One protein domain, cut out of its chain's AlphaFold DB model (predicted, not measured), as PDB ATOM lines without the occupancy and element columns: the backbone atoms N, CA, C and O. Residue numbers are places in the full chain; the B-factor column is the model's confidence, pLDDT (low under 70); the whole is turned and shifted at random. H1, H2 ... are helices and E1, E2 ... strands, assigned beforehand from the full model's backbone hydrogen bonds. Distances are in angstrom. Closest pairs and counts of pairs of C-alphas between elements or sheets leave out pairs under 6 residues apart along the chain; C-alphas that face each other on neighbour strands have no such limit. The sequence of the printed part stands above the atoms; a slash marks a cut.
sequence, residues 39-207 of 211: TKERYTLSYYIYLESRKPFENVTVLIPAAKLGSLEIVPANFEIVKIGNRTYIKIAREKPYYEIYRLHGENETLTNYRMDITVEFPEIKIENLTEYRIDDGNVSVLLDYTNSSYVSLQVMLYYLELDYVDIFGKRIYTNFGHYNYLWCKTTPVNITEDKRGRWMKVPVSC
ATOM      1  N   THR A  39      40.899  37.846  35.332       81.71
ATOM      2  CA  THR A  39      40.692  37.857  33.887       81.71
ATOM      3  C   THR A  39      39.693  36.762  33.534       81.71
ATOM      4  O   THR A  39      39.702  35.688  34.134       81.71
ATOM      5  N   LYS A  40      38.846  37.033  32.539       85.18
ATOM      6  CA  LYS A  40      37.843  36.090  32.043       85.18
ATOM      7  C   LYS A  40      38.381  35.317  30.848       85.18
ATOM      8  O   LYS A  40      38.809  35.923  29.868       85.18
ATOM      9  N   GLU A  41      38.305  33.992  30.895       87.77
ATOM     10  CA  GLU A  41      38.357  33.156  29.692       87.77
ATOM     11  C   GLU A  41      36.971  32.640  29.361       87.77
ATOM     12  O   GLU A  41      36.190  32.307  30.248       87.77
ATOM     13  N   ARG A  42      36.677  32.539  28.069       88.56
ATOM     14  CA  ARG A  42      35.400  32.034  27.584       88.56
ATOM     15  C   ARG A  42      35.648  30.862  26.648       88.56
ATOM     16  O   ARG A  42      36.577  30.921  25.847       88.56
ATOM     17  N   TYR A  43      34.823  29.828  26.728       86.69
ATOM     18  CA  TYR A  43      34.902  28.648  25.866       86.69
ATOM     19  C   TYR A  43      33.524  28.327  25.291       86.69
ATOM     20  O   TYR A  43      32.529  28.350  26.019       86.69
ATOM     21  N   THR A  44      33.442  28.049  23.988       83.04
ATOM     22  CA  THR A  44      32.190  27.622  23.348       83.04
ATOM     23  C   THR A  44      31.700  26.316  23.961       83.04
ATOM     24  O   THR A  44      32.493  25.410  24.189       83.04
ATOM     25  N   LEU A  45      30.391  26.201  24.190       81.90
ATOM     26  CA  LEU A  45      29.764  24.940  24.596       81.90
ATOM     27  C   LEU A  45      28.798  24.447  23.523       81.90
ATOM     28  O   LEU A  45      28.932  23.354  22.986       81.90
ATOM     29  N   SER A  46      27.786  25.254  23.212       80.45
ATOM     30  CA  SER A  46      26.735  24.859  22.275       80.45
ATOM     31  C   SER A  46      25.981  26.065  21.741       80.45
ATOM     32  O   SER A  46      25.911  27.113  22.386       80.45
ATOM     33  N   TYR A  47      25.379  25.901  20.567       78.13
ATOM     34  CA  TYR A  47      24.367  26.817  20.065       78.13
ATOM     35  C   TYR A  47      22.983  26.196  20.152       78.13
ATOM     36  O   TYR A  47      22.784  25.035  19.807       78.13
ATOM     37  N   TYR A  48      22.005  27.005  20.526       79.93
ATOM     38  CA  TYR A  48      20.595  26.670  20.423       79.93
ATOM     39  C   TYR A  48      19.936  27.616  19.447       79.93
ATOM     40  O   TYR A  48      20.092  28.833  19.527       79.93
ATOM     41  N   ILE A  49      19.187  27.049  18.519       76.68
ATOM     42  CA  ILE A  49      18.422  27.793  17.539       76.68
ATOM     43  C   ILE A  49      16.961  27.439  17.769       76.68
ATOM     44  O   ILE A  49      16.562  26.283  17.631       76.68
ATOM     45  N   TYR A  50      16.175  28.446  18.126       80.37
ATOM     46  CA  TYR A  50      14.740  28.348  18.312       80.37
ATOM     47  C   TYR A  50      14.035  28.990  17.138       80.37
ATOM     48  O   TYR A  50      14.309  30.140  16.785       80.37
ATOM     49  N   LEU A  51      13.069  28.275  16.588       78.15
ATOM     50  CA  LEU A  51      12.082  28.845  15.692       78.15
ATOM     51  C   LEU A  51      10.727  28.828  16.395       78.15
ATOM     52  O   LEU A  51      10.241  27.764  16.770       78.15
ATOM     53  N   GLU A  52      10.116  29.994  16.575       81.09
ATOM     54  CA  GLU A  52       8.809  30.150  17.216       81.09
ATOM     55  C   GLU A  52       7.746  30.599  16.222       81.09
ATOM     56  O   GLU A  52       7.986  31.440  15.350       81.09
ATOM     57  N   SER A  53       6.545  30.051  16.380       76.11
ATOM     58  CA  SER A  53       5.400  30.373  15.543       76.11
ATOM     59  C   SER A  53       4.068  30.174  16.253       76.11
ATOM     60  O   SER A  53       3.986  29.418  17.205       76.11
ATOM     61  N   ARG A  54       2.995  30.825  15.791       74.48
ATOM     62  CA  ARG A  54       1.636  30.629  16.341       74.48
ATOM     63  C   ARG A  54       0.902  29.414  15.773       74.48
ATOM     64  O   ARG A  54      -0.165  29.057  16.254       74.48
ATOM     65  N   LYS A  55       1.436  28.811  14.715       73.43
ATOM     66  CA  LYS A  55       0.906  27.593  14.101       73.43
ATOM     67  C   LYS A  55       2.054  26.618  13.851       73.43
ATOM     68  O   LYS A  55       3.196  27.073  13.750       73.43
ATOM     69  N   PRO A  56       1.758  25.319  13.706       68.29
ATOM     70  CA  PRO A  56       2.717  24.341  13.224       68.29
ATOM     71  C   PRO A  56       3.485  24.813  11.991       68.29
ATOM     72  O   PRO A  56       2.915  25.413  11.074       68.29
ATOM     73  N   PHE A  57       4.773  24.496  11.963       66.15
ATOM     74  CA  PHE A  57       5.593  24.608  10.764       66.15
ATOM     75  C   PHE A  57       5.368  23.373   9.891       66.15
ATOM     76  O   PHE A  57       5.328  22.264  10.420       66.15
ATOM     77  N   GLU A  58       5.241  23.559   8.576       63.13
ATOM     78  CA  GLU A  58       5.231  22.441   7.624       63.13
ATOM     79  C   GLU A  58       6.617  22.264   7.003       63.13
ATOM     80  O   GLU A  58       7.220  21.219   7.200       63.13
ATOM     81  N   ASN A  59       7.165  23.306   6.357       66.85
ATOM     82  CA  ASN A  59       8.562  23.357   5.916       66.85
ATOM     83  C   ASN A  59       9.149  24.760   6.131       66.85
ATOM     84  O   ASN A  59       8.702  25.739   5.526       66.85
ATOM     85  N   VAL A  60      10.205  24.867   6.940       66.12
ATOM     86  CA  VAL A  60      10.963  26.119   7.088       66.12
ATOM     87  C   VAL A  60      12.425  25.903   6.740       66.12
ATOM     88  O   VAL A  60      13.042  24.951   7.213       66.12
ATOM     89  N   THR A  61      12.972  26.823   5.937       73.50
ATOM     90  CA  THR A  61      14.406  26.898   5.651       73.50
ATOM     91  C   THR A  61      14.996  28.188   6.215       73.50
ATOM     92  O   THR A  61      14.638  29.294   5.803       73.50
ATOM     93  N   VAL A  62      15.944  28.070   7.142       70.82
ATOM     94  CA  VAL A  62      16.674  29.226   7.691       70.82
ATOM     95  C   VAL A  62      18.111  29.205   7.186       70.82
ATOM     96  O   VAL A  62      18.748  28.154   7.232       70.82
ATOM     97  N   LEU A  63      18.619  30.359   6.730       73.54
ATOM     98  CA  LEU A  63      20.040  30.563   6.449       73.54
ATOM     99  C   LEU A  63      20.660  31.498   7.481       73.54
ATOM    100  O   LEU A  63      20.417  32.707   7.474       73.54
ATOM    101  N   ILE A  64      21.524  30.951   8.331       73.03
ATOM    102  CA  ILE A  64      22.278  31.729   9.320       73.03
ATOM    103  C   ILE A  64      23.705  31.918   8.806       73.03
ATOM    104  O   ILE A  64      24.313  30.930   8.399       73.03
ATOM    105  N   PRO A  65      24.276  33.137   8.808       69.61
ATOM    106  CA  PRO A  65      25.682  33.327   8.463       69.61
ATOM    107  C   PRO A  65      26.588  32.457   9.344       69.61
ATOM    108  O   PRO A  65      26.629  32.619  10.560       69.61
ATOM    109  N   ALA A  66      27.324  31.540   8.724       66.30
ATOM    110  CA  ALA A  66      28.067  30.509   9.438       66.30
ATOM    111  C   ALA A  66      29.339  31.064  10.110       66.30
ATOM    112  O   ALA A  66      29.707  30.616  11.186       66.30
ATOM    113  N   ALA A  67      29.947  32.116   9.540       59.85
ATOM    114  CA  ALA A  67      31.138  32.774  10.096       59.85
ATOM    115  C   ALA A  67      30.933  33.363  11.508       59.85
ATOM    116  O   ALA A  67      31.897  33.767  12.146       59.85
ATOM    117  N   LYS A  68      29.681  33.449  11.975       62.08
ATOM    118  CA  LYS A  68      29.292  33.989  13.284       62.08
ATOM    119  C   LYS A  68      28.932  32.908  14.307       62.08
ATOM    120  O   LYS A  68      28.605  33.233  15.441       62.08
ATOM    121  N   LEU A  69      28.975  31.633  13.919       60.31
ATOM    122  CA  LEU A  69      28.690  30.500  14.803       60.31
ATOM    123  C   LEU A  69      29.971  29.867  15.381       60.31
ATOM    124  O   LEU A  69      29.918  28.791  15.957       60.31
ATOM    125  N   GLY A  70      31.121  30.530  15.235       55.94
ATOM    126  CA  GLY A  70      32.436  29.947  15.508       55.94
ATOM    127  C   GLY A  70      33.065  29.336  14.261       55.94
ATOM    128  O   GLY A  70      32.441  29.306  13.200       55.94
ATOM    129  N   SER A  71      34.338  28.939  14.373       53.66
ATOM    130  CA  SER A  71      35.169  28.473  13.253       53.66
ATOM    131  C   SER A  71      34.390  27.569  12.287       53.66
ATOM    132  O   SER A  71      33.914  26.498  12.657       53.66
ATOM    133  N   LEU A  72      34.289  28.005  11.027       50.60
ATOM    134  CA  LEU A  72      33.633  27.279   9.933       50.60
ATOM    135  C   LEU A  72      34.253  25.909   9.645       50.60
ATOM    136  O   LEU A  72      33.676  25.136   8.883       50.60
ATOM    137  N   GLU A  73      35.438  25.633  10.190       49.27
ATOM    138  CA  GLU A  73      36.158  24.385   9.951       49.27
ATOM    139  C   GLU A  73      35.391  23.162  10.460       49.27
ATOM    140  O   GLU A  73      35.638  22.051   9.996       49.27
ATOM    141  N   ILE A  74      34.427  23.357  11.363       49.96
ATOM    142  CA  ILE A  74      33.679  22.268  11.981       49.96
ATOM    143  C   ILE A  74      32.195  22.501  11.728       49.96
ATOM    144  O   ILE A  74      31.497  23.165  12.490       49.96
ATOM    145  N   VAL A  75      31.715  21.956  10.611       54.07
ATOM    146  CA  VAL A  75      30.280  21.882  10.333       54.07
ATOM    147  C   VAL A  75      29.681  20.841  11.276       54.07
ATOM    148  O   VAL A  75      30.088  19.678  11.219       54.07
ATOM    149  N   PRO A  76      28.715  21.198  12.128       53.68
ATOM    150  CA  PRO A  76      28.032  20.209  12.942       53.68
ATOM    151  C   PRO A  76      27.287  19.237  12.020       53.68
ATOM    152  O   PRO A  76      26.656  19.659  11.051       53.68
ATOM    153  N   ALA A  77      27.340  17.939  12.329       56.17
ATOM    154  CA  ALA A  77      26.906  16.853  11.438       56.17
ATOM    155  C   ALA A  77      25.460  16.970  10.905       56.17
ATOM    156  O   ALA A  77      25.126  16.366   9.890       56.17
ATOM    157  N   ASN A  78      24.609  17.759  11.568       58.49
ATOM    158  CA  ASN A  78      23.192  17.931  11.242       58.49
ATOM    159  C   ASN A  78      22.888  19.143  10.345       58.49
ATOM    160  O   ASN A  78      21.719  19.507  10.204       58.49
ATOM    161  N   PHE A  79      23.903  19.792   9.771       63.19
ATOM    162  CA  PHE A  79      23.717  20.996   8.968       63.19
ATOM    163  C   PHE A  79      24.294  20.883   7.566       63.19
ATOM    164  O   PHE A  79      25.400  20.398   7.350       63.19
ATOM    165  N   GLU A  80      23.546  21.428   6.612       70.83
ATOM    166  CA  GLU A  80      24.032  21.676   5.263       70.83
ATOM    167  C   GLU A  80      24.663  23.073   5.223       70.83
ATOM    168  O   GLU A  80      24.049  24.055   5.648       70.83
ATOM    169  N   ILE A  81      25.885  23.185   4.703       72.27
ATOM    170  CA  ILE A  81      26.477  24.486   4.396       72.27
ATOM    171  C   ILE A  81      26.106  24.897   2.978       72.27
ATOM    172  O   ILE A  81      26.347  24.170   2.019       72.27
ATOM    173  N   VAL A  82      25.597  26.119   2.844       73.82
ATOM    174  CA  VAL A  82      25.269  26.735   1.560       73.82
ATOM    175  C   VAL A  82      26.113  27.989   1.374       73.82
ATOM    176  O   VAL A  82      26.183  28.846   2.255       73.82
ATOM    177  N   LYS A  83      26.747  28.131   0.210       71.20
ATOM    178  CA  LYS A  83      27.496  29.339  -0.156       71.20
ATOM    179  C   LYS A  83      26.655  30.208  -1.088       71.20
ATOM    180  O   LYS A  83      26.275  29.764  -2.166       71.20
ATOM    181  N   ILE A  84      26.386  31.451  -0.689       67.25
ATOM    182  CA  ILE A  84      25.708  32.453  -1.526       67.25
ATOM    183  C   ILE A  84      26.665  33.631  -1.715       67.25
ATOM    184  O   ILE A  84      27.009  34.336  -0.763       67.25
ATOM    185  N   GLY A  85      27.125  33.837  -2.951       71.27
ATOM    186  CA  GLY A  85      28.201  34.786  -3.239       71.27
ATOM    187  C   GLY A  85      29.471  34.447  -2.445       71.27
ATOM    188  O   GLY A  85      29.946  33.312  -2.473       71.27
ATOM    189  N   ASN A  86      29.996  35.422  -1.697       71.57
ATOM    190  CA  ASN A  86      31.177  35.245  -0.839       71.57
ATOM    191  C   ASN A  86      30.842  34.839   0.606       71.57
ATOM    192  O   ASN A  86      31.742  34.778   1.439       71.57
ATOM    193  N   ARG A  87      29.567  34.590   0.931       65.20
ATOM    194  CA  ARG A  87      29.128  34.284   2.298       65.20
ATOM    195  C   ARG A  87      28.721  32.820   2.434       65.20
ATOM    196  O   ARG A  87      28.055  32.262   1.562       65.20
ATOM    197  N   THR A  88      29.112  32.230   3.556       70.28
ATOM    198  CA  THR A  88      28.765  30.864   3.957       70.28
ATOM    199  C   THR A  88      27.601  30.912   4.936       70.28
ATOM    200  O   THR A  88      27.624  31.695   5.888       70.28
ATOM    201  N   TYR A  89      26.599  30.074   4.713       71.51
ATOM    202  CA  TYR A  89      25.398  29.978   5.526       71.51
ATOM    203  C   TYR A  89      25.207  28.551   6.022       71.51
ATOM    204  O   TYR A  89      25.473  27.597   5.294       71.51
ATOM    205  N   ILE A  90      24.689  28.418   7.237       69.82
ATOM    206  CA  ILE A  90      24.103  27.178   7.728       69.82
ATOM    207  C   ILE A  90      22.660  27.126   7.247       69.82
ATOM    208  O   ILE A  90      21.873  28.017   7.577       69.82
ATOM    209  N   LYS A  91      22.324  26.083   6.490       72.50
ATOM    210  CA  LYS A  91      20.958  25.754   6.106       72.50
ATOM    211  C   LYS A  91      20.357  24.795   7.112       72.50
ATOM    212  O   LYS A  91      20.866  23.707   7.371       72.50
ATOM    213  N   ILE A  92      19.224  25.225   7.643       70.11
ATOM    214  CA  ILE A  92      18.396  24.460   8.557       70.11
ATOM    215  C   ILE A  92      17.129  24.101   7.812       70.11
ATOM    216  O   ILE A  92      16.336  24.993   7.521       70.11
ATOM    217  N   ALA A  93      16.942  22.821   7.518       65.54
ATOM    218  CA  ALA A  93      15.691  22.293   7.001       65.54
ATOM    219  C   ALA A  93      15.229  21.170   7.932       65.54
ATOM    220  O   ALA A  93      15.961  20.212   8.172       65.54
ATOM    221  N   ARG A  94      14.027  21.302   8.490       63.70
ATOM    222  CA  ARG A  94      13.376  20.245   9.268       63.70
ATOM    223  C   ARG A  94      11.913  20.175   8.872       63.70
ATOM    224  O   ARG A  94      11.241  21.202   8.849       63.70
ATOM    225  N   GLU A  95      11.441  18.961   8.614       59.34
ATOM    226  CA  GLU A  95      10.027  18.709   8.334       59.34
ATOM    227  C   GLU A  95       9.224  18.656   9.644       59.34
ATOM    228  O   GLU A  95       8.176  19.282   9.750       59.34
ATOM    229  N   LYS A  96       9.709  17.943  10.679       54.07
ATOM    230  CA  LYS A  96       9.026  17.757  11.982       54.07
ATOM    231  C   LYS A  96      10.058  17.403  13.065       54.07
ATOM    232  O   LYS A  96      10.597  16.298  13.033       54.07
ATOM    233  N   PRO A  97      10.425  18.331  13.970       51.47
ATOM    234  CA  PRO A  97       9.874  18.249  15.325       51.47
ATOM    235  C   PRO A  97       9.696  19.641  15.954       51.47
ATOM    236  O   PRO A  97      10.663  20.317  16.304       51.47
ATOM    237  N   TYR A  98       8.450  20.060  16.123       61.26
ATOM    238  CA  TYR A  98       8.107  21.138  17.042       61.26
ATOM    239  C   TYR A  98       7.356  20.531  18.229       61.26
ATOM    240  O   TYR A  98       6.708  19.492  18.092       61.26
ATOM    241  N   TYR A  99       7.415  21.184  19.380       62.04
ATOM    242  CA  TYR A  99       6.513  20.916  20.497       62.04
ATOM    243  C   TYR A  99       5.661  22.158  20.769       62.04
ATOM    244  O   TYR A  99       6.039  23.286  20.429       62.04
ATOM    245  N   GLU A 100       4.470  21.941  21.321       58.35
ATOM    246  CA  GLU A 100       3.608  23.027  21.781       58.35
ATOM    247  C   GLU A 100       4.187  23.620  23.064       58.35
ATOM    248  O   GLU A 100       4.476  22.911  24.027       58.35
ATOM    249  N   ILE A 101       4.357  24.938  23.067       64.49
ATOM    250  CA  ILE A 101       4.682  25.725  24.246       64.49
ATOM    251  C   ILE A 101       3.514  26.657  24.550       64.49
ATOM    252  O   ILE A 101       3.120  27.501  23.744       64.49
ATOM    253  N   TYR A 102       2.969  26.538  25.752       54.55
ATOM    254  CA  TYR A 102       1.935  27.446  26.229       54.55
ATOM    255  C   TYR A 102       2.610  28.614  26.939       54.55
ATOM    256  O   TYR A 102       3.254  28.438  27.975       54.55
ATOM    257  N   ARG A 103       2.482  29.822  26.383       62.09
ATOM    258  CA  ARG A 103       2.813  31.051  27.110       62.09
ATOM    259  C   ARG A 103       1.517  31.653  27.634       62.09
ATOM    260  O   ARG A 103       0.629  31.981  26.852       62.09
ATOM    261  N   LEU A 104       1.430  31.820  28.949       48.71
ATOM    262  CA  LEU A 104       0.420  32.683  29.554       48.71
ATOM    263  C   LEU A 104       0.778  34.124  29.185       48.71
ATOM    264  O   LEU A 104       1.839  34.621  29.571       48.71
ATOM    265  N   HIS A 105      -0.059  34.774  28.384       46.57
ATOM    266  CA  HIS A 105       0.077  36.193  28.099       46.57
ATOM    267  C   HIS A 105      -1.031  36.935  28.835       46.57
ATOM    268  O   HIS A 105      -2.189  36.927  28.427       46.57
ATOM    269  N   GLY A 106      -0.676  37.540  29.969       52.42
ATOM    270  CA  GLY A 106      -1.672  38.080  30.892       52.42
ATOM    271  C   GLY A 106      -2.513  36.986  31.559       52.42
ATOM    272  O   GLY A 106      -2.220  35.796  31.448       52.42
ATOM    273  N   GLU A 107      -3.542  37.405  32.295       56.76
ATOM    274  CA  GLU A 107      -4.302  36.512  33.179       56.76
ATOM    275  C   GLU A 107      -5.198  35.505  32.437       56.76
ATOM    276  O   GLU A 107      -5.499  34.465  33.009       56.76
ATOM    277  N   ASN A 108      -5.592  35.753  31.178       56.02
ATOM    278  CA  ASN A 108      -6.646  34.960  30.523       56.02
ATOM    279  C   ASN A 108      -6.377  34.515  29.070       56.02
ATOM    280  O   ASN A 108      -7.235  33.852  28.490       56.02
ATOM    281  N   GLU A 109      -5.220  34.812  28.468       48.10
ATOM    282  CA  GLU A 109      -4.894  34.321  27.120       48.10
ATOM    283  C   GLU A 109      -3.729  33.323  27.156       48.10
ATOM    284  O   GLU A 109      -2.569  33.669  27.394       48.10
ATOM    285  N   THR A 110      -4.033  32.051  26.891       55.91
ATOM    286  CA  THR A 110      -3.020  31.038  26.581       55.91
ATOM    287  C   THR A 110      -2.637  31.169  25.111       55.91
ATOM    288  O   THR A 110      -3.310  30.673  24.209       55.91
ATOM    289  N   LEU A 111      -1.528  31.856  24.839       62.04
ATOM    290  CA  LEU A 111      -0.928  31.829  23.511       62.04
ATOM    291  C   LEU A 111      -0.237  30.476  23.335       62.04
ATOM    292  O   LEU A 111       0.826  30.223  23.907       62.04
ATOM    293  N   THR A 112      -0.858  29.605  22.539       63.70
ATOM    294  CA  THR A 112      -0.207  28.385  22.054       63.70
ATOM    295  C   THR A 112       0.795  28.799  20.988       63.70
ATOM    296  O   THR A 112       0.422  29.223  19.893       63.70
ATOM    297  N   ASN A 113       2.075  28.730  21.331       73.02
ATOM    298  CA  ASN A 113       3.155  28.869  20.372       73.02
ATOM    299  C   ASN A 113       3.715  27.475  20.080       73.02
ATOM    300  O   ASN A 113       3.737  26.586  20.922       73.02
ATOM    301  N   TYR A 114       4.189  27.287  18.868       71.24
ATOM    302  CA  TYR A 114       4.909  26.116  18.420       71.24
ATOM    303  C   TYR A 114       6.376  26.493  18.356       71.24
ATOM    304  O   TYR A 114       6.732  27.508  17.745       71.24
ATOM    305  N   ARG A 115       7.220  25.698  19.009       78.68
ATOM    306  CA  ARG A 115       8.662  25.913  19.018       78.68
ATOM    307  C   ARG A 115       9.373  24.709  18.426       78.68
ATOM    308  O   ARG A 115       9.090  23.572  18.790       78.68
ATOM    309  N   MET A 116      10.296  24.980  17.515       74.48
ATOM    310  CA  MET A 116      11.282  24.016  17.051       74.48
ATOM    311  C   MET A 116      12.633  24.359  17.669       74.48
ATOM    312  O   MET A 116      13.137  25.464  17.461       74.48
ATOM    313  N   ASP A 117      13.209  23.389  18.375       75.19
ATOM    314  CA  ASP A 117      14.533  23.501  18.979       75.19
ATOM    315  C   ASP A 117      15.552  22.757  18.129       75.19
ATOM    316  O   ASP A 117      15.347  21.608  17.713       75.19
ATOM    317  N   ILE A 118      16.672  23.419  17.878       72.21
ATOM    318  CA  ILE A 118      17.804  22.835  17.182       72.21
ATOM    319  C   ILE A 118      19.051  23.144  17.996       72.21
ATOM    320  O   ILE A 118      19.500  24.287  18.059       72.21
ATOM    321  N   THR A 119      19.606  22.107  18.609       73.10
ATOM    322  CA  THR A 119      20.882  22.188  19.313       73.10
ATOM    323  C   THR A 119      22.015  21.864  18.357       73.10
ATOM    324  O   THR A 119      21.931  20.946  17.537       73.10
ATOM    325  N   VAL A 120      23.078  22.645  18.473       68.37
ATOM    326  CA  VAL A 120      24.309  22.517  17.717       68.37
ATOM    327  C   VAL A 120      25.443  22.383  18.709       68.37
ATOM    328  O   VAL A 120      25.773  23.327  19.427       68.37
ATOM    329  N   GLU A 121      26.030  21.201  18.757       68.47
ATOM    330  CA  GLU A 121      27.220  20.967  19.558       68.47
ATOM    331  C   GLU A 121      28.436  21.446  18.769       68.47
ATOM    332  O   GLU A 121      28.628  21.077  17.608       68.47
ATOM    333  N   PHE A 122      29.231  22.301  19.403       66.73
ATOM    334  CA  PHE A 122      30.542  22.694  18.915       66.73
ATOM    335  C   PHE A 122      31.589  22.066  19.827       66.73
ATOM    336  O   PHE A 122      31.307  21.831  21.004       66.73
ATOM    337  N   PRO A 123      32.803  21.806  19.329       69.82
ATOM    338  CA  PRO A 123      33.901  21.529  20.235       69.82
ATOM    339  C   PRO A 123      34.149  22.742  21.130       69.82
ATOM    340  O   PRO A 123      33.842  23.886  20.773       69.82
ATOM    341  N   GLU A 124      34.743  22.483  22.285       77.08
ATOM    342  CA  GLU A 124      35.206  23.537  23.175       77.08
ATOM    343  C   GLU A 124      36.344  24.307  22.497       77.08
ATOM    344  O   GLU A 124      37.443  23.791  22.290       77.08
ATOM    345  N   ILE A 125      36.068  25.551  22.113       81.92
ATOM    346  CA  ILE A 125      37.021  26.470  21.499       81.92
ATOM    347  C   ILE A 125      37.081  27.716  22.372       81.92
ATOM    348  O   ILE A 125      36.053  28.264  22.773       81.92
ATOM    349  N   LYS A 126      38.297  28.193  22.643       84.91
ATOM    350  CA  LYS A 126      38.505  29.453  23.351       84.91
ATOM    351  C   LYS A 126      37.933  30.626  22.542       84.91
ATOM    352  O   LYS A 126      38.257  30.818  21.372       84.91
ATOM    353  N   ILE A 127      37.095  31.428  23.185       84.57
ATOM    354  CA  ILE A 127      36.484  32.644  22.651       84.57
ATOM    355  C   ILE A 127      37.393  33.821  23.015       84.57
ATOM    356  O   ILE A 127      37.405  34.271  24.159       84.57
ATOM    357  N   GLU A 128      38.141  34.337  22.037       84.16
ATOM    358  CA  GLU A 128      38.971  35.540  22.228       84.16
ATOM    359  C   GLU A 128      38.125  36.823  22.221       84.16
ATOM    360  O   GLU A 128      38.385  37.758  22.977       84.16
ATOM    361  N   ASN A 129      37.075  36.869  21.395       81.37
ATOM    362  CA  ASN A 129      36.184  38.020  21.288       81.37
ATOM    363  C   ASN A 129      34.722  37.580  21.127       81.37
ATOM    364  O   ASN A 129      34.324  37.060  20.087       81.37
ATOM    365  N   LEU A 130      33.883  37.849  22.134       79.50
ATOM    366  CA  LEU A 130      32.465  37.470  22.109       79.50
ATOM    367  C   LEU A 130      31.677  38.177  20.988       79.50
ATOM    368  O   LEU A 130      30.697  37.635  20.480       79.50
ATOM    369  N   THR A 131      32.114  39.364  20.548       77.41
ATOM    370  CA  THR A 131      31.442  40.112  19.467       77.41
ATOM    371  C   THR A 131      31.549  39.427  18.104       77.41
ATOM    372  O   THR A 131      30.689  39.621  17.247       77.41
ATOM    373  N   GLU A 132      32.540  38.555  17.901       74.23
ATOM    374  CA  GLU A 132      32.659  37.762  16.673       74.23
ATOM    375  C   GLU A 132      31.519  36.756  16.522       74.23
ATOM    376  O   GLU A 132      31.132  36.437  15.399       74.23
ATOM    377  N   TYR A 133      30.938  36.333  17.644       74.89
ATOM    378  CA  TYR A 133      29.833  35.386  17.706       74.89
ATOM    379  C   TYR A 133      28.454  36.066  17.678       74.89
ATOM    380  O   TYR A 133      27.418  35.398  17.624       74.89
ATOM    381  N   ARG A 134      28.411  37.407  17.687       73.61
ATOM    382  CA  ARG A 134      27.171  38.160  17.486       73.61
ATOM    383  C   ARG A 134      26.755  38.121  16.021       73.61
ATOM    384  O   ARG A 134      27.552  38.339  15.105       73.61
ATOM    385  N   ILE A 135      25.457  37.954  15.791       69.51
ATOM    386  CA  ILE A 135      24.847  38.129  14.469       69.51
ATOM    387  C   ILE A 135      24.637  39.640  14.229       69.51
ATOM    388  O   ILE A 135      23.510  40.122  14.176       69.51
ATOM    389  N   ASP A 136      25.729  40.405  14.141       59.39
ATOM    390  CA  ASP A 136      25.692  41.880  14.085       59.39
ATOM    391  C   ASP A 136      25.572  42.466  12.669       59.39
ATOM    392  O   ASP A 136      25.244  43.640  12.520       59.39
ATOM    393  N   ASP A 137      25.757  41.667  11.611       57.02
ATOM    394  CA  ASP A 137      25.712  42.121  10.205       57.02
ATOM    395  C   ASP A 137      24.279  42.399   9.680       57.02
ATOM    396  O   ASP A 137      23.922  42.134   8.527       57.02
ATOM    397  N   GLY A 138      23.431  42.960  10.536       57.80
ATOM    398  CA  GLY A 138      22.219  43.678  10.168       57.80
ATOM    399  C   GLY A 138      20.989  42.825   9.904       57.80
ATOM    400  O   GLY A 138      19.902  43.298  10.204       57.80
ATOM    401  N   ASN A 139      21.094  41.603   9.375       64.15
ATOM    402  CA  ASN A 139      19.924  40.751   9.126       64.15
ATOM    403  C   ASN A 139      20.273  39.255   9.003       64.15
ATOM    404  O   ASN A 139      21.289  38.901   8.404       64.15
ATOM    405  N   VAL A 140      19.368  38.371   9.434       67.88
ATOM    406  CA  VAL A 140      19.339  36.951   9.017       67.88
ATOM    407  C   VAL A 140      18.461  36.821   7.775       67.88
ATOM    408  O   VAL A 140      17.460  37.525   7.651       67.88
ATOM    409  N   SER A 141      18.838  35.952   6.832       69.15
ATOM    410  CA  SER A 141      17.998  35.651   5.667       69.15
ATOM    411  C   SER A 141      17.140  34.425   5.959       69.15
ATOM    412  O   SER A 141      17.654  33.326   6.156       69.15
ATOM    413  N   VAL A 142      15.827  34.614   6.003       65.65
ATOM    414  CA  VAL A 142      14.856  33.553   6.286       65.65
ATOM    415  C   VAL A 142      14.039  33.295   5.024       65.65
ATOM    416  O   VAL A 142      13.501  34.240   4.445       65.65
ATOM    417  N   LEU A 143      13.943  32.033   4.597       65.14
ATOM    418  CA  LEU A 143      13.036  31.605   3.534       65.14
ATOM    419  C   LEU A 143      11.888  30.816   4.157       65.14
ATOM    420  O   LEU A 143      12.046  29.699   4.652       65.14
ATOM    421  N   LEU A 144      10.707  31.416   4.113       65.25
ATOM    422  CA  LEU A 144       9.477  30.788   4.578       65.25
ATOM    423  C   LEU A 144       8.747  30.254   3.350       65.25
ATOM    424  O   LEU A 144       7.921  30.950   2.762       65.25
ATOM    425  N   ASP A 145       9.138  29.055   2.922       60.72
ATOM    426  CA  ASP A 145       8.630  28.443   1.690       60.72
ATOM    427  C   ASP A 145       7.216  27.874   1.900       60.72
ATOM    428  O   ASP A 145       6.296  28.229   1.168       60.72
ATOM    429  N   TYR A 146       6.998  27.120   2.991       54.01
ATOM    430  CA  TYR A 146       5.684  26.562   3.343       54.01
ATOM    431  C   TYR A 146       5.402  26.661   4.842       54.01
ATOM    432  O   TYR A 146       5.788  25.817   5.652       54.01
ATOM    433  N   THR A 147       4.682  27.707   5.233       62.55
ATOM    434  CA  THR A 147       4.184  27.843   6.601       62.55
ATOM    435  C   THR A 147       2.763  28.381   6.592       62.55
ATOM    436  O   THR A 147       2.463  29.418   5.997       62.55
ATOM    437  N   ASN A 148       1.875  27.667   7.286       61.67
ATOM    438  CA  ASN A 148       0.511  28.121   7.553       61.67
ATOM    439  C   ASN A 148       0.464  29.244   8.588       61.67
ATOM    440  O   ASN A 148      -0.606  29.809   8.842       61.67
ATOM    441  N   SER A 149       1.599  29.549   9.210       66.23
ATOM    442  CA  SER A 149       1.665  30.575  10.223       66.23
ATOM    443  C   SER A 149       1.573  31.974   9.645       66.23
ATOM    444  O   SER A 149       1.989  32.245   8.525       66.23
ATOM    445  N   SER A 150       1.039  32.877  10.456       67.69
ATOM    446  CA  SER A 150       1.088  34.315  10.224       67.69
ATOM    447  C   SER A 150       2.355  34.953  10.792       67.69
ATOM    448  O   SER A 150       2.586  36.132  10.543       67.69
ATOM    449  N   TYR A 151       3.162  34.211  11.557       75.76
ATOM    450  CA  TYR A 151       4.236  34.757  12.382       75.76
ATOM    451  C   TYR A 151       5.400  33.776  12.520       75.76
ATOM    452  O   TYR A 151       5.191  32.612  12.877       75.76
ATOM    453  N   VAL A 152       6.630  34.252  12.317       74.48
ATOM    454  CA  VAL A 152       7.848  33.500  12.654       74.48
ATOM    455  C   VAL A 152       8.846  34.391  13.375       74.48
ATOM    456  O   VAL A 152       9.100  35.522  12.958       74.48
ATOM    457  N   SER A 153       9.428  33.852  14.442       80.95
ATOM    458  CA  SER A 153      10.565  34.434  15.147       80.95
ATOM    459  C   SER A 153      11.685  33.405  15.251       80.95
ATOM    460  O   SER A 153      11.434  32.238  15.538       80.95
ATOM    461  N   LEU A 154      12.914  33.840  15.017       80.84
ATOM    462  CA  LEU A 154      14.135  33.072  15.199       80.84
ATOM    463  C   LEU A 154      14.888  33.622  16.410       80.84
ATOM    464  O   LEU A 154      15.068  34.833  16.545       80.84
ATOM    465  N   GLN A 155      15.395  32.736  17.251       83.79
ATOM    466  CA  GLN A 155      16.353  33.072  18.292       83.79
ATOM    467  C   GLN A 155      17.546  32.127  18.192       83.79
ATOM    468  O   GLN A 155      17.377  30.926  18.047       83.79
ATOM    469  N   VAL A 156      18.749  32.676  18.265       80.69
ATOM    470  CA  VAL A 156      20.014  31.948  18.314       80.69
ATOM    471  C   VAL A 156      20.657  32.264  19.654       80.69
ATOM    472  O   VAL A 156      20.756  33.431  20.021       80.69
ATOM    473  N   MET A 157      21.069  31.248  20.399       84.90
ATOM    474  CA  MET A 157      21.749  31.384  21.680       84.90
ATOM    475  C   MET A 157      23.067  30.629  21.622       84.90
ATOM    476  O   MET A 157      23.056  29.419  21.438       84.90
ATOM    477  N   LEU A 158      24.181  31.330  21.786       85.15
ATOM    478  CA  LEU A 158      25.465  30.725  22.118       85.15
ATOM    479  C   LEU A 158      25.516  30.564  23.633       85.15
ATOM    480  O   LEU A 158      25.457  31.563  24.345       85.15
ATOM    481  N   TYR A 159      25.678  29.339  24.110       86.49
ATOM    482  CA  TYR A 159      26.085  29.067  25.483       86.49
ATOM    483  C   TYR A 159      27.598  28.911  25.523       86.49
ATOM    484  O   TYR A 159      28.187  28.198  24.702       86.49
ATOM    485  N   TYR A 160      28.218  29.573  26.489       87.17
ATOM    486  CA  TYR A 160      29.652  29.510  26.711       87.17
ATOM    487  C   TYR A 160      29.961  29.379  28.198       87.17
ATOM    488  O   TYR A 160      29.211  29.846  29.060       87.17
ATOM    489  N   LEU A 161      31.070  28.709  28.488       88.20
ATOM    490  CA  LEU A 161      31.631  28.630  29.824       88.20
ATOM    491  C   LEU A 161      32.528  29.842  30.036       88.20
ATOM    492  O   LEU A 161      33.439  30.066  29.243       88.20
ATOM    493  N   GLU A 162      32.281  30.610  31.088       87.91
ATOM    494  CA  GLU A 162      33.142  31.702  31.525       87.91
ATOM    495  C   GLU A 162      33.905  31.281  32.781       87.91
ATOM    496  O   GLU A 162      33.303  30.922  33.791       87.91
ATOM    497  N   LEU A 163      35.231  31.303  32.707       86.03
ATOM    498  CA  LEU A 163      36.136  30.980  33.801       86.03
ATOM    499  C   LEU A 163      36.849  32.250  34.247       86.03
ATOM    500  O   LEU A 163      37.470  32.932  33.429       86.03
ATOM    501  N   ASP A 164      36.810  32.518  35.546       83.02
ATOM    502  CA  ASP A 164      37.588  33.594  36.147       83.02
ATOM    503  C   ASP A 164      38.925  33.019  36.606       83.02
ATOM    504  O   ASP A 164      38.978  31.952  37.227       83.02
ATOM    505  N   TYR A 165      40.023  33.698  36.286       81.58
ATOM    506  CA  TYR A 165      41.348  33.291  36.737       81.58
ATOM    507  C   TYR A 165      42.239  34.483  37.062       81.58
ATOM    508  O   TYR A 165      42.118  35.565  36.490       81.58
ATOM    509  N   VAL A 166      43.200  34.250  37.951       81.04
ATOM    510  CA  VAL A 166      44.308  35.169  38.221       81.04
ATOM    511  C   VAL A 166      45.601  34.517  37.756       81.04
ATOM    512  O   VAL A 166      45.830  33.325  37.982       81.04
ATOM    513  N   ASP A 167      46.457  35.295  37.098       79.66
ATOM    514  CA  ASP A 167      47.819  34.868  36.798       79.66
ATOM    515  C   ASP A 167      48.728  35.185  37.990       79.66
ATOM    516  O   ASP A 167      48.913  36.346  38.363       79.66
ATOM    517  N   ILE A 168      49.285  34.142  38.605       77.41
ATOM    518  CA  ILE A 168      50.288  34.269  39.661       77.41
ATOM    519  C   ILE A 168      51.569  33.589  39.179       77.41
ATOM    520  O   ILE A 168      51.640  32.366  39.064       77.41
ATOM    521  N   PHE A 169      52.608  34.388  38.921       83.41
ATOM    522  CA  PHE A 169      53.921  33.918  38.459       83.41
ATOM    523  C   PHE A 169      53.866  33.038  37.189       83.41
ATOM    524  O   PHE A 169      54.599  32.051  37.086       83.41
ATOM    525  N   GLY A 170      53.003  33.372  36.224       80.37
ATOM    526  CA  GLY A 170      52.842  32.637  34.963       80.37
ATOM    527  C   GLY A 170      51.990  31.373  35.087       80.37
ATOM    528  O   GLY A 170      51.942  30.568  34.156       80.37
ATOM    529  N   LYS A 171      51.345  31.155  36.238       81.39
ATOM    530  CA  LYS A 171      50.396  30.062  36.453       81.39
ATOM    531  C   LYS A 171      48.997  30.624  36.624       81.39
ATOM    532  O   LYS A 171      48.764  31.487  37.468       81.39
ATOM    533  N   ARG A 172      48.059  30.066  35.865       83.15
ATOM    534  CA  ARG A 172      46.636  30.373  35.992       83.15
ATOM    535  C   ARG A 172      46.066  29.668  37.212       83.15
ATOM    536  O   ARG A 172      46.152  28.445  37.315       83.15
ATOM    537  N   ILE A 173      45.478  30.443  38.110       80.33
ATOM    538  CA  ILE A 173      44.698  29.942  39.237       80.33
ATOM    539  C   ILE A 173      43.258  30.368  38.990       80.33
ATOM    540  O   ILE A 173      42.951  31.558  39.030       80.33
ATOM    541  N   TYR A 174      42.396  29.398  38.695       77.95
ATOM    542  CA  TYR A 174      40.974  29.645  38.498       77.95
ATOM    543  C   TYR A 174      40.316  29.981  39.835       77.95
ATOM    544  O   TYR A 174      40.532  29.284  40.829       77.95
ATOM    545  N   THR A 175      39.555  31.072  39.859       71.76
ATOM    546  CA  THR A 175      38.914  31.593  41.070       71.76
ATOM    547  C   THR A 175      37.477  31.128  41.244       71.76
ATOM    548  O   THR A 175      36.918  31.237  42.333       71.76
ATOM    549  N   ASN A 176      36.889  30.561  40.193       70.28
ATOM    550  CA  ASN A 176      35.538  30.024  40.193       70.28
ATOM    551  C   ASN A 176      35.504  28.599  39.605       70.28
ATOM    552  O   ASN A 176      36.473  28.111  39.024       70.28
ATOM    553  N   PHE A 177      34.360  27.924  39.751       71.34
ATOM    554  CA  PHE A 177      34.085  26.636  39.089       71.34
ATOM    555  C   PHE A 177      33.614  26.801  37.630       71.34
ATOM    556  O   PHE A 177      33.185  25.833  37.006       71.34
ATOM    557  N   GLY A 178      33.687  28.021  37.093       72.25
ATOM    558  CA  GLY A 178      33.077  28.423  35.836       72.25
ATOM    559  C   GLY A 178      31.592  28.754  35.957       72.25
ATOM    560  O   GLY A 178      30.830  28.098  36.672       72.25
ATOM    561  N   HIS A 179      31.174  29.786  35.234       82.09
ATOM    562  CA  HIS A 179      29.782  30.187  35.089       82.09
ATOM    563  C   HIS A 179      29.312  29.901  33.667       82.09
ATOM    564  O   HIS A 179      29.975  30.248  32.691       82.09
ATOM    565  N   TYR A 180      28.138  29.287  33.542       84.44
ATOM    566  CA  TYR A 180      27.461  29.192  32.257       84.44
ATOM    567  C   TYR A 180      26.839  30.544  31.943       84.44
ATOM    568  O   TYR A 180      25.967  31.012  32.678       84.44
ATOM    569  N   ASN A 181      27.265  31.149  30.845       87.35
ATOM    570  CA  ASN A 181      26.694  32.390  30.353       87.35
ATOM    571  C   ASN A 181      26.217  32.193  28.911       87.35
ATOM    572  O   ASN A 181      26.479  31.164  28.275       87.35
ATOM    573  N   TYR A 182      25.440  33.145  28.410       87.04
ATOM    574  CA  TYR A 182      24.865  33.044  27.084       87.04
ATOM    575  C   TYR A 182      24.823  34.386  26.364       87.04
ATOM    576  O   TYR A 182      24.455  35.424  26.911       87.04
ATOM    577  N   LEU A 183      25.130  34.326  25.074       86.00
ATOM    578  CA  LEU A 183      24.869  35.393  24.124       86.00
ATOM    579  C   LEU A 183      23.636  34.995  23.323       86.00
ATOM    580  O   LEU A 183      23.619  33.942  22.688       86.00
ATOM    581  N   TRP A 184      22.608  35.834  23.315       86.89
ATOM    582  CA  TRP A 184      21.412  35.597  22.516       86.89
ATOM    583  C   TRP A 184      21.277  36.631  21.407       86.89
ATOM    584  O   TRP A 184      21.585  37.805  21.569       86.89
ATOM    585  N   CYS A 185      20.743  36.192  20.279       83.51
ATOM    586  CA  CYS A 185      20.384  37.006  19.134       83.51
ATOM    587  C   CYS A 185      18.981  36.598  18.694       83.51
ATOM    588  O   CYS A 185      18.747  35.440  18.366       83.51
ATOM    589  N   LYS A 186      18.028  37.528  18.697       85.86
ATOM    590  CA  LYS A 186      16.647  37.278  18.271       85.86
ATOM    591  C   LYS A 186      16.296  38.136  17.071       85.86
ATOM    592  O   LYS A 186      16.660  39.310  17.007       85.86
ATOM    593  N   THR A 187      15.546  37.576  16.141       81.68
ATOM    594  CA  THR A 187      14.945  38.365  15.074       81.68
ATOM    595  C   THR A 187      13.748  39.146  15.592       81.68
ATOM    596  O   THR A 187      12.994  38.640  16.428       81.68
ATOM    597  N   THR A 188      13.495  40.326  15.029       80.03
ATOM    598  CA  THR A 188      12.143  40.892  15.102       80.03
ATOM    599  C   THR A 188      11.183  39.914  14.435       80.03
ATOM    600  O   THR A 188      11.486  39.429  13.341       80.03
ATOM    601  N   PRO A 189      10.032  39.611  15.044       79.98
ATOM    602  CA  PRO A 189       9.133  38.671  14.421       79.98
ATOM    603  C   PRO A 189       8.596  39.162  13.085       79.98
ATOM    604  O   PRO A 189       8.272  40.341  12.923       79.98
ATOM    605  N   VAL A 190       8.476  38.243  12.135       75.94
ATOM    606  CA  VAL A 190       8.036  38.556  10.779       75.94
ATOM    607  C   VAL A 190       6.610  38.092  10.581       75.94
ATOM    608  O   VAL A 190       6.306  36.909  10.740       75.94
ATOM    609  N   ASN A 191       5.759  39.025  10.155       78.17
ATOM    610  CA  ASN A 191       4.444  38.681   9.640       78.17
ATOM    611  C   ASN A 191       4.580  38.048   8.255       78.17
ATOM    612  O   ASN A 191       5.146  38.659   7.338       78.17
ATOM    613  N   ILE A 192       4.032  36.844   8.117       73.69
ATOM    614  CA  ILE A 192       4.006  36.083   6.871       73.69
ATOM    615  C   ILE A 192       2.723  36.432   6.129       73.69
ATOM    616  O   ILE A 192       1.634  35.983   6.484       73.69
ATOM    617  N   THR A 193       2.866  37.239   5.089       78.25
ATOM    618  CA  THR A 193       1.811  37.539   4.121       78.25
ATOM    619  C   THR A 193       2.010  36.681   2.867       78.25
ATOM    620  O   THR A 193       3.110  36.176   2.636       78.25
ATOM    621  N   GLU A 194       0.962  36.468   2.064       76.68
ATOM    622  CA  GLU A 194       1.043  35.613   0.864       76.68
ATOM    623  C   GLU A 194       2.134  36.068  -0.118       76.68
ATOM    624  O   GLU A 194       2.851  35.234  -0.663       76.68
ATOM    625  N   ASP A 195       2.345  37.377  -0.267       78.97
ATOM    626  CA  ASP A 195       3.372  37.973  -1.133       78.97
ATOM    627  C   ASP A 195       4.820  37.732  -0.662       78.97
ATOM    628  O   ASP A 195       5.762  37.899  -1.446       78.97
ATOM    629  N   LYS A 196       5.009  37.342   0.606       73.77
ATOM    630  CA  LYS A 196       6.317  37.032   1.209       73.77
ATOM    631  C   LYS A 196       6.651  35.541   1.205       73.77
ATOM    632  O   LYS A 196       7.812  35.191   1.423       73.77
ATOM    633  N   ARG A 197       5.666  34.666   0.985       73.89
ATOM    634  CA  ARG A 197       5.884  33.212   0.940       73.89
ATOM    635  C   ARG A 197       6.806  32.851  -0.227       73.89
ATOM    636  O   ARG A 197       6.735  33.463  -1.290       73.89
ATOM    637  N   GLY A 198       7.714  31.902  -0.005       74.04
ATOM    638  CA  GLY A 198       8.688  31.464  -1.014       74.04
ATOM    639  C   GLY A 198       9.748  32.509  -1.391       74.04
ATOM    640  O   GLY A 198      10.464  32.334  -2.376       74.04
ATOM    641  N   ARG A 199       9.882  33.610  -0.633       77.55
ATOM    642  CA  ARG A 199      10.903  34.648  -0.866       77.55
ATOM    643  C   ARG A 199      11.879  34.752   0.298       77.55
ATOM    644  O   ARG A 199      11.498  34.657   1.464       77.55
ATOM    645  N   TRP A 200      13.147  35.010  -0.021       77.30
ATOM    646  CA  TRP A 200      14.157  35.338   0.982       77.30
ATOM    647  C   TRP A 200      13.846  36.687   1.620       77.30
ATOM    648  O   TRP A 200      13.834  37.720   0.948       77.30
ATOM    649  N   MET A 201      13.640  36.683   2.931       75.45
ATOM    650  CA  MET A 201      13.431  37.888   3.720       75.45
ATOM    651  C   MET A 201      14.657  38.176   4.568       75.45
ATOM    652  O   MET A 201      15.153  37.297   5.269       75.45
ATOM    653  N   LYS A 202      15.118  39.426   4.540       78.34
ATOM    654  CA  LYS A 202      16.098  39.927   5.502       78.34
ATOM    655  C   LYS A 202      15.364  40.366   6.759       78.34
ATOM    656  O   LYS A 202      14.499  41.236   6.687       78.34
ATOM    657  N   VAL A 203      15.700  39.748   7.882       77.50
ATOM    658  CA  VAL A 203      15.064  40.015   9.169       77.50
ATOM    659  C   VAL A 203      16.078  40.634  10.120       77.50
ATOM    660  O   VAL A 203      17.116  40.004  10.352       77.50
ATOM    661  N   PRO A 204      15.792  41.818  10.696       80.79
ATOM    662  CA  PRO A 204      16.686  42.449  11.653       80.79
ATOM    663  C   PRO A 204      16.899  41.557  12.865       80.79
ATOM    664  O   PRO A 204      15.950  40.945  13.364       80.79
ATOM    665  N   VAL A 205      18.136  41.522  13.349       79.99
ATOM    666  CA  VAL A 205      18.510  40.793  14.557       79.99
ATOM    667  C   VAL A 205      18.900  41.780  15.642       79.99
ATOM    668  O   VAL A 205      19.646  42.724  15.406       79.99
ATOM    669  N   SER A 206      18.384  41.548  16.840       83.71
ATOM    670  CA  SER A 206      18.816  42.202  18.066       83.71
ATOM    671  C   SER A 206      19.528  41.167  18.922       83.71
ATOM    672  O   SER A 206      18.966  40.107  19.194       83.71
ATOM    673  N   CYS A 207      20.751  41.474  19.337       81.58
ATOM    674  CA  CYS A 207      21.508  40.635  20.253       81.58
ATOM    675  C   CYS A 207      21.572  41.266  21.645       81.58
ATOM    676  O   CYS A 207      21.579  42.490  21.785       81.58
TER     677      CYS A 207
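This is residues 39 to 207 of the 211 residues of the protein "Uncharacterized protein AF_2171" of Archaeoglobus fulgidus (strain ATCC 49558 / VC-16 / DSM 4304 / JCM 9628 / NBRC 100126) (UniProt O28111). Two strongly twisted sheets stand partly face to face as a loose-edged sandwich, their strands crossed, and parts of the larger sheet run far beyond the overlap. At one end of the longest axis E8 and E9 form a long hairpin tip; across that axis the hairpin E5 and E6 reaches away in one direction and the hairpin E3 and E4 in the other. The printed part has 169 residues with one short helix and twelve strands, in the order E1 E2 E3 E4 E5 E6 H1 E7 E8 E9 E10 E11 E12, and its class is mostly strand. The larger sheet is branched at E8, the smaller runs E3 E4 E2 E7 E11, and the neighbour strands of both are antiparallel. The whole is only just compact, close to loose, with a radius of gyration of the C-alphas of 18.3 A and spans of 65 by 48 by 27 A.

In the larger sheet E8, residues 151 to 168, has E1, residues 39 to 53, on one side and both E9, residues 171 to 174, and E10, residues 179 to 187, on the other side. The pairing of E8 is staggered: it pairs with E10 over residues 155 to 162 and with E9 over residues 165 to 168. N 48 and O 157 are 2.8 A apart between E1 and E8, N 158 and O 183 are 2.8 A apart between E8 and E10, and N 166 and O 173 are 2.9 A apart in the hairpin E8 and E9, each within hydrogen-bond range. On the other side of E1 from E8 lies E6, residues 109 to 121, with N 49 and O 118 2.8 A apart. E6 forms a hairpin with the edge strand E5, residues 99 to 105, where N 101 and O 113 are 2.8 A apart. E12, residues 205 to 207, is the edge strand beside E10, with N 186 and O 206 2.8 A apart. The second sheet runs E3, residues 80 to 84, E4, residues 87 to 94, E2, residues 57 to 65, E7, residues 140 to 147, and E11, residues 200 to 203. Its pairs include N 82 and O 89 at 2.9 A in the hairpin E3 and E4, N 90 and O 64 at 2.8 A, N 59 and O 146 at 2.9 A, and N 142 and O 201 at 2.9 A. The two sheets form a sandwich, two sheets face to face, with their strands at 50 degrees and the facing parts 10.7 A centre to centre. E11 runs on into E12 at 36 degrees across a break of 1 residue. H1, residues 130 to 133, only grazes the larger sheet; the closest C-alphas of H1 and E8, those of Tyr 133 and Leu 158, are 7.8 A apart. H1 is too short for any O i to N i+4 pair; its 1 pair of O i and N i+3 is within range.

E1 begins at C-alpha 39 (40.692, 37.857, 33.887), bends by 59 degrees at residue 45 and is 40.5 A long. E8 is 53.5 A long and ends at C-alpha 168 (50.288, 34.269, 39.661). E6 measures 35.6 A, E10 26.2 A, E4 22.2 A and E2 22.0 A. E12 ends at C-alpha 207 (21.508, 40.635, 20.253).

The C-alphas of Phe 169 and Glu 194, the two farthest apart, are 64.9 A from each other. The printed part has no cut. The links E2 to E3, of 14 residues, and E10 to E11, of 12 residues, are long. The mean pLDDT of the printed part is 72.1; 63 residues are under 70, among them residues 65 to 79, 93 to 112 and 135 to 150.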